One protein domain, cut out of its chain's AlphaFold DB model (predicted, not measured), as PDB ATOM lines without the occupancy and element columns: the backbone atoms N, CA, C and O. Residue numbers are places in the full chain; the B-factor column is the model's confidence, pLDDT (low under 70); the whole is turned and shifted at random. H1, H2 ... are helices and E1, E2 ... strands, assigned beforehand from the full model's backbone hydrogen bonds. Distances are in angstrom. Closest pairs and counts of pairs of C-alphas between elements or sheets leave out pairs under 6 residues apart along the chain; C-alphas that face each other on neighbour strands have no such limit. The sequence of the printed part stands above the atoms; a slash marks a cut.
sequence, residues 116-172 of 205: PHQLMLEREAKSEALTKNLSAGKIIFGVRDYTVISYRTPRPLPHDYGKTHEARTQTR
ATOM      1  N   PRO A 116      94.954  60.569  79.639       89.94
ATOM      2  CA  PRO A 116      93.539  60.742  79.308       89.94
ATOM      3  C   PRO A 116      92.605  60.552  80.512       89.94
ATOM      4  O   PRO A 116      91.721  61.378  80.734       89.94
ATOM      5  N   HIS A 117      92.857  59.538  81.344       89.88
ATOM      6  CA  HIS A 117      92.091  59.305  82.567       89.88
ATOM      7  C   HIS A 117      92.261  60.444  83.587       89.88
ATOM      8  O   HIS A 117      91.280  60.989  84.081       89.88
ATOM      9  N   GLN A 118      93.493  60.901  83.836       92.31
ATOM     10  CA  GLN A 118      93.739  62.045  84.725       92.31
ATOM     11  C   GLN A 118      93.126  63.353  84.197       92.31
ATOM     12  O   GLN A 118      92.726  64.208  84.982       92.31
ATOM     13  N   LEU A 119      93.029  63.528  82.874       91.94
ATOM     14  CA  LEU A 119      92.315  64.654  82.269       91.94
ATOM     15  C   LEU A 119      90.805  64.571  82.511       91.94
ATOM     16  O   LEU A 119      90.183  65.617  82.689       91.94
ATOM     17  N   MET A 120      90.215  63.371  82.518       94.06
ATOM     18  CA  MET A 120      88.813  63.186  82.907       94.06
ATOM     19  C   MET A 120      88.596  63.593  84.365       94.06
ATOM     20  O   MET A 120      87.777  64.474  84.617       94.06
ATOM     21  N   LEU A 121      89.422  63.079  85.280       94.50
ATOM     22  CA  LEU A 121      89.386  63.455  86.699       94.50
ATOM     23  C   LEU A 121      89.552  64.971  86.896       94.50
ATOM     24  O   LEU A 121      88.847  65.594  87.683       94.50
ATOM     25  N   GLU A 122      90.441  65.613  86.131       94.06
ATOM     26  CA  GLU A 122      90.614  67.065  86.203       94.06
ATOM     27  C   GLU A 122      89.362  67.832  85.745       94.06
ATOM     28  O   GLU A 122      89.051  68.886  86.304       94.06
ATOM     29  N   ARG A 123      88.643  67.342  84.726       94.31
ATOM     30  CA  ARG A 123      87.382  67.955  84.273       94.31
ATOM     31  C   ARG A 123      86.296  67.823  85.338       94.31
ATOM     32  O   ARG A 123      85.603  68.806  85.595       94.31
ATOM     33  N   GLU A 124      86.195  66.663  85.976       95.56
ATOM     34  CA  GLU A 124      85.264  66.411  87.081       95.56
ATOM     35  C   GLU A 124      85.564  67.328  88.270       95.56
ATOM     36  O   GLU A 124      84.692  68.086  88.694       95.56
ATOM     37  N   ALA A 125      86.823  67.387  88.714       95.50
ATOM     38  CA  ALA A 125      87.252  68.282  89.787       95.50
ATOM     39  C   ALA A 125      86.999  69.764  89.452       95.50
ATOM     40  O   ALA A 125      86.643  70.556  90.325       95.50
ATOM     41  N   LYS A 126      87.160  70.171  88.182       93.69
ATOM     42  CA  LYS A 126      86.847  71.542  87.733       93.69
ATOM     43  C   LYS A 126      85.355  71.834  87.820       93.69
ATOM     44  O   LYS A 126      84.997  72.931  88.246       93.69
ATOM     45  N   SER A 127      84.513  70.878  87.435       94.50
ATOM     46  CA  SER A 127      83.056  70.980  87.560       94.50
ATOM     47  C   SER A 127      82.637  71.081  89.028       94.50
ATOM     48  O   SER A 127      81.901  71.987  89.412       94.50
ATOM     49  N   GLU A 128      83.195  70.229  89.885       95.62
ATOM     50  CA  GLU A 128      82.925  70.237  91.322       95.62
ATOM     51  C   GLU A 128      83.351  71.559  91.980       95.62
ATOM     52  O   GLU A 128      82.569  72.184  92.701       95.62
ATOM     53  N   ALA A 129      84.572  72.029  91.702       95.50
ATOM     54  CA  ALA A 129      85.069  73.299  92.224       95.50
ATOM     55  C   ALA A 129      84.227  74.486  91.736       95.50
ATOM     56  O   ALA A 129      83.977  75.412  92.508       95.50
ATOM     57  N   LEU A 130      83.773  74.460  90.477       94.25
ATOM     58  CA  LEU A 130      82.873  75.469  89.923       94.25
ATOM     59  C   LEU A 130      81.562  75.523  90.712       94.25
ATOM     60  O   LEU A 130      81.205  76.593  91.205       94.25
ATOM     61  N   THR A 131      80.888  74.382  90.876       95.00
ATOM     62  CA  THR A 131      79.627  74.275  91.622       95.00
ATOM     63  C   THR A 131      79.793  74.771  93.053       95.00
ATOM     64  O   THR A 131      79.053  75.648  93.490       95.00
ATOM     65  N   LYS A 132      80.830  74.305  93.762       95.62
ATOM     66  CA  LYS A 132      81.102  74.730  95.144       95.62
ATOM     67  C   LYS A 132      81.368  76.233  95.262       95.62
ATOM     68  O   LYS A 132      80.911  76.862  96.213       95.62
ATOM     69  N   ASN A 133      82.088  76.825  94.309       96.19
ATOM     70  CA  ASN A 133      82.367  78.264  94.303       96.19
ATOM     71  C   ASN A 133      81.124  79.106  93.998       96.19
ATOM     72  O   ASN A 133      80.950  80.161  94.606       96.19
ATOM     73  N   LEU A 134      80.262  78.645  93.083       94.56
ATOM     74  CA  LEU A 134      78.983  79.293  92.794       94.56
ATOM     75  C   LEU A 134      78.076  79.274  94.028       94.56
ATOM     76  O   LEU A 134      77.596  80.328  94.435       94.56
ATOM     77  N   SER A 135      77.927  78.118  94.683       94.00
ATOM     78  CA  SER A 135      77.149  77.995  95.923       94.00
ATOM     79  C   SER A 135      77.698  78.862  97.058       94.00
ATOM     80  O   SER A 135      76.933  79.393  97.854       94.00
ATOM     81  N   ALA A 136      79.020  79.032  97.137       93.88
ATOM     82  CA  ALA A 136      79.656  79.851  98.166       93.88
ATOM     83  C   ALA A 136      79.630  81.364  97.879       93.88
ATOM     84  O   ALA A 136      80.016  82.148  98.751       93.88
ATOM     85  N   GLY A 137      79.274  81.789  96.661       94.19
ATOM     86  CA  GLY A 137      79.340  83.194  96.237       94.19
ATOM     87  C   GLY A 137      80.766  83.771  96.153       94.19
ATOM     88  O   GLY A 137      80.941  84.976  95.978       94.19
ATOM     89  N   LYS A 138      81.803  82.936  96.291       94.62
ATOM     90  CA  LYS A 138      83.227  83.322  96.302       94.62
ATOM     91  C   LYS A 138      84.102  82.155  95.850       94.62
ATOM     92  O   LYS A 138      83.752  80.992  96.028       94.62
ATOM     93  N   ILE A 139      85.270  82.457  95.287       93.19
ATOM     94  CA  ILE A 139      86.261  81.444  94.917       93.19
ATOM     95  C   ILE A 139      86.980  80.972  96.184       93.19
ATOM     96  O   ILE A 139      87.881  81.647  96.686       93.19
ATOM     97  N   ILE A 140      86.592  79.795  96.670       95.81
ATOM     98  CA  ILE A 140      87.222  79.068  97.784       95.81
ATOM     99  C   ILE A 140      87.968  77.844  97.260       95.81
ATOM    100  O   ILE A 140      89.031  77.506  97.766       95.81
ATOM    101  N   PHE A 141      87.442  77.201  96.225       95.06
ATOM    102  CA  PHE A 141      87.948  75.952  95.686       95.06
ATOM    103  C   PHE A 141      88.709  76.173  94.379       95.06
ATOM    104  O   PHE A 141      88.355  77.010  93.543       95.06
ATOM    105  N   GLY A 142      89.781  75.414  94.204       91.44
ATOM    106  CA  GLY A 142      90.557  75.321  92.974       91.44
ATOM    107  C   GLY A 142      90.797  73.869  92.599       91.44
ATOM    108  O   GLY A 142      90.402  72.964  93.326       91.44
ATOM    109  N   VAL A 143      91.482  73.651  91.481       91.69
ATOM    110  CA  VAL A 143      91.908  72.313  91.061       91.69
ATOM    111  C   VAL A 143      93.422  72.277  90.969       91.69
ATOM    112  O   VAL A 143      94.034  73.184  90.400       91.69
ATOM    113  N   ARG A 144      94.028  71.232  91.528       87.38
ATOM    114  CA  ARG A 144      95.466  70.969  91.471       87.38
ATOM    115  C   ARG A 144      95.685  69.484  91.274       87.38
ATOM    116  O   ARG A 144      95.128  68.700  92.028       87.38
ATOM    117  N   ASP A 145      96.504  69.123  90.284       85.12
ATOM    118  CA  ASP A 145      96.812  67.726  89.957       85.12
ATOM    119  C   ASP A 145      95.532  66.869  90.007       85.12
ATOM    120  O   ASP A 145      95.437  65.981  90.840       85.12
ATOM    121  N   TYR A 146      94.520  67.237  89.199       89.31
ATOM    122  CA  TYR A 146      93.200  66.580  89.084       89.31
ATOM    123  C   TYR A 146      92.374  66.426  90.381       89.31
ATOM    124  O   TYR A 146      91.357  65.742  90.372       89.31
ATOM    125  N   THR A 147      92.743  67.101  91.471       90.75
ATOM    126  CA  THR A 147      92.007  67.088  92.748       90.75
ATOM    127  C   THR A 147      91.502  68.477  93.124       90.75
ATOM    128  O   THR A 147      92.119  69.491  92.778       90.75
ATOM    129  N   VAL A 148      90.373  68.540  93.833       93.81
ATOM    130  CA  VAL A 148      89.849  69.795  94.385       93.81
ATOM    131  C   VAL A 148      90.665  70.193  95.613       93.81
ATOM    132  O   VAL A 148      90.864  69.401  96.528       93.81
ATOM    133  N   ILE A 149      91.114  71.446  95.648       93.25
ATOM    134  CA  ILE A 149      91.821  72.046  96.785       93.25
ATOM    135  C   ILE A 149      91.048  73.246  97.321       93.25
ATOM    136  O   ILE A 149      90.327  73.905  96.572       93.25
ATOM    137  N   SER A 150      91.246  73.583  98.592       93.00
ATOM    138  CA  SER A 150      90.742  74.818  99.192       93.00
ATOM    139  C   SER A 150      91.842  75.881  99.280       93.00
ATOM    140  O   SER A 150      92.998  75.615  99.614       93.00
ATOM    141  N   TYR A 151      91.487  77.121  98.962       88.75
ATOM    142  CA  TYR A 151      92.317  78.291  99.205       88.75
ATOM    143  C   TYR A 151      92.099  78.784 100.635       88.75
ATOM    144  O   TYR A 151      90.967  78.882 101.099       88.75
ATOM    145  N   ARG A 152      93.188  79.170 101.312       88.06
ATOM    146  CA  ARG A 152      93.117  79.784 102.651       88.06
ATOM    147  C   ARG A 152      92.432  81.150 102.635       88.06
ATOM    148  O   ARG A 152      91.777  81.521 103.599       88.06
ATOM    149  N   THR A 153      92.587  81.887 101.538       87.75
ATOM    150  CA  THR A 153      92.027  83.227 101.365       87.75
ATOM    151  C   THR A 153      90.998  83.187 100.236       87.75
ATOM    152  O   THR A 153      91.393  83.036  99.071       87.75
ATOM    153  N   PRO A 154      89.694  83.286 100.552       90.00
ATOM    154  CA  PRO A 154      88.647  83.384  99.546       90.00
ATOM    155  C   PRO A 154      88.852  84.597  98.635       90.00
ATOM    156  O   PRO A 154      89.319  85.644  99.080       90.00
ATOM    157  N   ARG A 155      88.482  84.469  97.359       90.00
ATOM    158  CA  ARG A 155      88.522  85.567  96.377       90.00
ATOM    159  C   ARG A 155      87.114  85.880  95.865       90.00
ATOM    160  O   ARG A 155      86.288  84.969  95.836       90.00
ATOM    161  N   PRO A 156      86.823  87.118  95.437       91.94
ATOM    162  CA  PRO A 156      85.531  87.436  94.836       91.94
ATOM    163  C   PRO A 156      85.286  86.599  93.571       91.94
ATOM    164  O   PRO A 156      86.232  86.242  92.860       91.94
ATOM    165  N   LEU A 157      84.018  86.284  93.290       90.88
ATOM    166  CA  LEU A 157      83.634  85.704  92.004       90.88
ATOM    167  C   LEU A 157      83.759  86.769  90.906       90.88
ATOM    168  O   LEU A 157      83.198  87.854  91.045       90.88
ATOM    169  N   PRO A 158      84.458  86.480  89.796       89.06
ATOM    170  CA  PRO A 158      84.367  87.293  88.592       89.06
ATOM    171  C   PRO A 158      82.918  87.395  88.101       89.06
ATOM    172  O   PRO A 158      82.166  86.428  88.206       89.06
ATOM    173  N   HIS A 159      82.557  88.518  87.476       85.88
ATOM    174  CA  HIS A 159      81.207  88.748  86.939       85.88
ATOM    175  C   HIS A 159      80.731  87.639  85.972       85.88
ATOM    176  O   HIS A 159      79.557  87.278  85.933       85.88
ATOM    177  N   ASP A 160      81.665  87.044  85.231       85.06
ATOM    178  CA  ASP A 160      81.401  86.007  84.229       85.06
ATOM    179  C   ASP A 160      81.700  84.577  84.709       85.06
ATOM    180  O   ASP A 160      81.907  83.644  83.912       85.06
ATOM    181  N   TYR A 161      81.789  84.384  86.023       84.06
ATOM    182  CA  TYR A 161      82.053  83.073  86.597       84.06
ATOM    183  C   TYR A 161      80.888  82.113  86.319       84.06
ATOM    184  O   TYR A 161      79.726  82.475  86.450       84.06
ATOM    185  N   GLY A 162      81.190  80.895  85.860       79.38
ATOM    186  CA  GLY A 162      80.175  79.903  85.473       79.38
ATOM    187  C   GLY A 162      79.441  80.148  84.147       79.38
ATOM    188  O   GLY A 162      78.803  79.226  83.651       79.38
ATOM    189  N   LYS A 163      79.574  81.322  83.514       82.56
ATOM    190  CA  LYS A 163      78.982  81.577  82.189       82.56
ATOM    191  C   LYS A 163      79.699  80.781  81.084       82.56
ATOM    192  O   LYS A 163      80.930  80.676  81.087       82.56
ATOM    193  N   THR A 164      78.936  80.262  80.118       74.56
ATOM    194  CA  THR A 164      79.468  79.596  78.913       74.56
ATOM    195  C   THR A 164      80.245  80.578  78.032       74.56
ATOM    196  O   THR A 164      80.105  81.794  78.156       74.56
ATOM    197  N   HIS A 165      81.090  80.073  77.126       61.19
ATOM    198  CA  HIS A 165      81.880  80.926  76.225       61.19
ATOM    199  C   HIS A 165      80.997  81.857  75.368       61.19
ATOM    200  O   HIS A 165      81.329  83.027  75.172       61.19
ATOM    201  N   GLU A 166      79.850  81.359  74.908       60.38
ATOM    202  CA  GLU A 166      78.862  82.131  74.148       60.38
ATOM    203  C   GLU A 166      78.250  83.250  75.000       60.38
ATOM    204  O   GLU A 166      78.320  84.419  74.619       60.38
ATOM    205  N   ALA A 167      77.783  82.927  76.211       61.84
ATOM    206  CA  ALA A 167      77.237  83.909  77.149       61.84
ATOM    207  C   ALA A 167      78.276  84.971  77.568       61.84
ATOM    208  O   ALA A 167      77.950  86.148  77.730       61.84
ATOM    209  N   ARG A 168      79.555  84.588  77.697       59.62
ATOM    210  CA  ARG A 168      80.668  85.516  77.978       59.62
ATOM    211  C   ARG A 168      80.932  86.494  76.842       59.62
ATOM    212  O   ARG A 168      81.226  87.659  77.091       59.62
ATOM    213  N   THR A 169      80.842  86.023  75.602       61.12
ATOM    214  CA  THR A 169      81.080  86.863  74.421       61.12
ATOM    215  C   THR A 169      79.965  87.899  74.270       61.12
ATOM    216  O   THR A 169      80.250  89.066  74.015       61.12
ATOM    217  N   GLN A 170      78.716  87.502  74.536       60.44
ATOM    218  CA  GLN A 170      77.562  88.407  74.553       60.44
ATOM    219  C   GLN A 170      77.638  89.434  75.694       60.44
ATOM    220  O   GLN A 170      77.431  90.620  75.452       60.44
ATOM    221  N   THR A 171      78.010  89.011  76.912       59.75
ATOM    222  CA  THR A 171      78.164  89.934  78.057       59.75
ATOM    223  C   THR A 171      79.247  90.983  77.772       59.75
ATOM    224  O   THR A 171      79.011  92.176  77.933       59.75
ATOM    225  N   ARG A 172      80.409  90.573  77.237       59.44
ATOM    226  CA  ARG A 172      81.476  91.514  76.846       59.44
ATOM    227  C   ARG A 172      81.050  92.492  75.752       59.44
ATOM    228  O   ARG A 172      81.470  93.644  75.792       59.44
TER     229      ARG A 172
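What this domain is: This is residues 116 to 172 of the 205 residues of an uncharacterized protein of Pristionchus pacificus (UniProt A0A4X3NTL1). A long helix, H1, packs lengthwise on a two-stranded hairpin, E1 and E2, and after the hairpin an unnamed stretch leads away to a short helix, H2, that is apart from H1 and E1. The second strand of the hairpin, E2, bends sharply at residue 153. The printed part has 57 residues with two named helices and two named strands, in the order H1, E1, E2, H2; the sheet, in the order E1 - E2, is antiparallel, and the class is mixed, helices and strands. The whole is only just loose, close to compact, with a radius of gyration of the C-alphas of 12.4 A, and its outline is flat, spanning 33 by 29 by 14 A.

How they stand to each other: H1, residues 116 to 136, is followed by E1, residues 138 to 144, across a tight link of 1 residue. The two have 13 pairs of C-alphas within 8 A, the closest being those of Asn 133 and Ile 139, 5.1 A apart. A tight link of 2 residues joins E1 to E2, residues 147 to 156, and the two form a hairpin. They are antiparallel neighbours, with 149 degrees between their directions; N 142 and O 149 are within hydrogen-bond range at 2.9 A, and so are N 139 and O 155 at 2.8 A. C-alphas 141 and 150 face each other at 4.6 A, and C-alphas 140 and 154 at 4.9 A. E2 bends by 91 degrees at residue 153. H1 and E2 have 7 pairs of C-alphas within 8 A, the closest being those of Ala 125 and Val 148, 5.5 A apart. H2, residues 165 to 172, is apart from H1 and from E1. In H1 and H2 every O i to N i+4 pair is within hydrogen-bond range.

Where its parts are: H1 begins with the C-alpha of Pro 116 at (93.539, 60.742, 79.308) and is 30.2 A long from first to last C-alpha, ending at Ala 136. E1 runs from Lys 138 to Arg 144, 18.0 A. E2 runs from Thr 147, with its C-alpha at (92.007, 67.088, 92.748), to Pro 156, 21.5 A. H2 runs from His 165 to Arg 172, 10.6 A, and its last C-alpha is at (81.476, 91.514, 76.846).

The domain as a whole: The two C-alphas farthest apart are those of His 117 and Arg 172, 34.4 A. The printed part has no cut. No link is long; the one from E2 to H2, 8 residues, is short but not tight. The mean pLDDT of the printed part is 86.9, and residues 165 to 172, which form H2, are under 70.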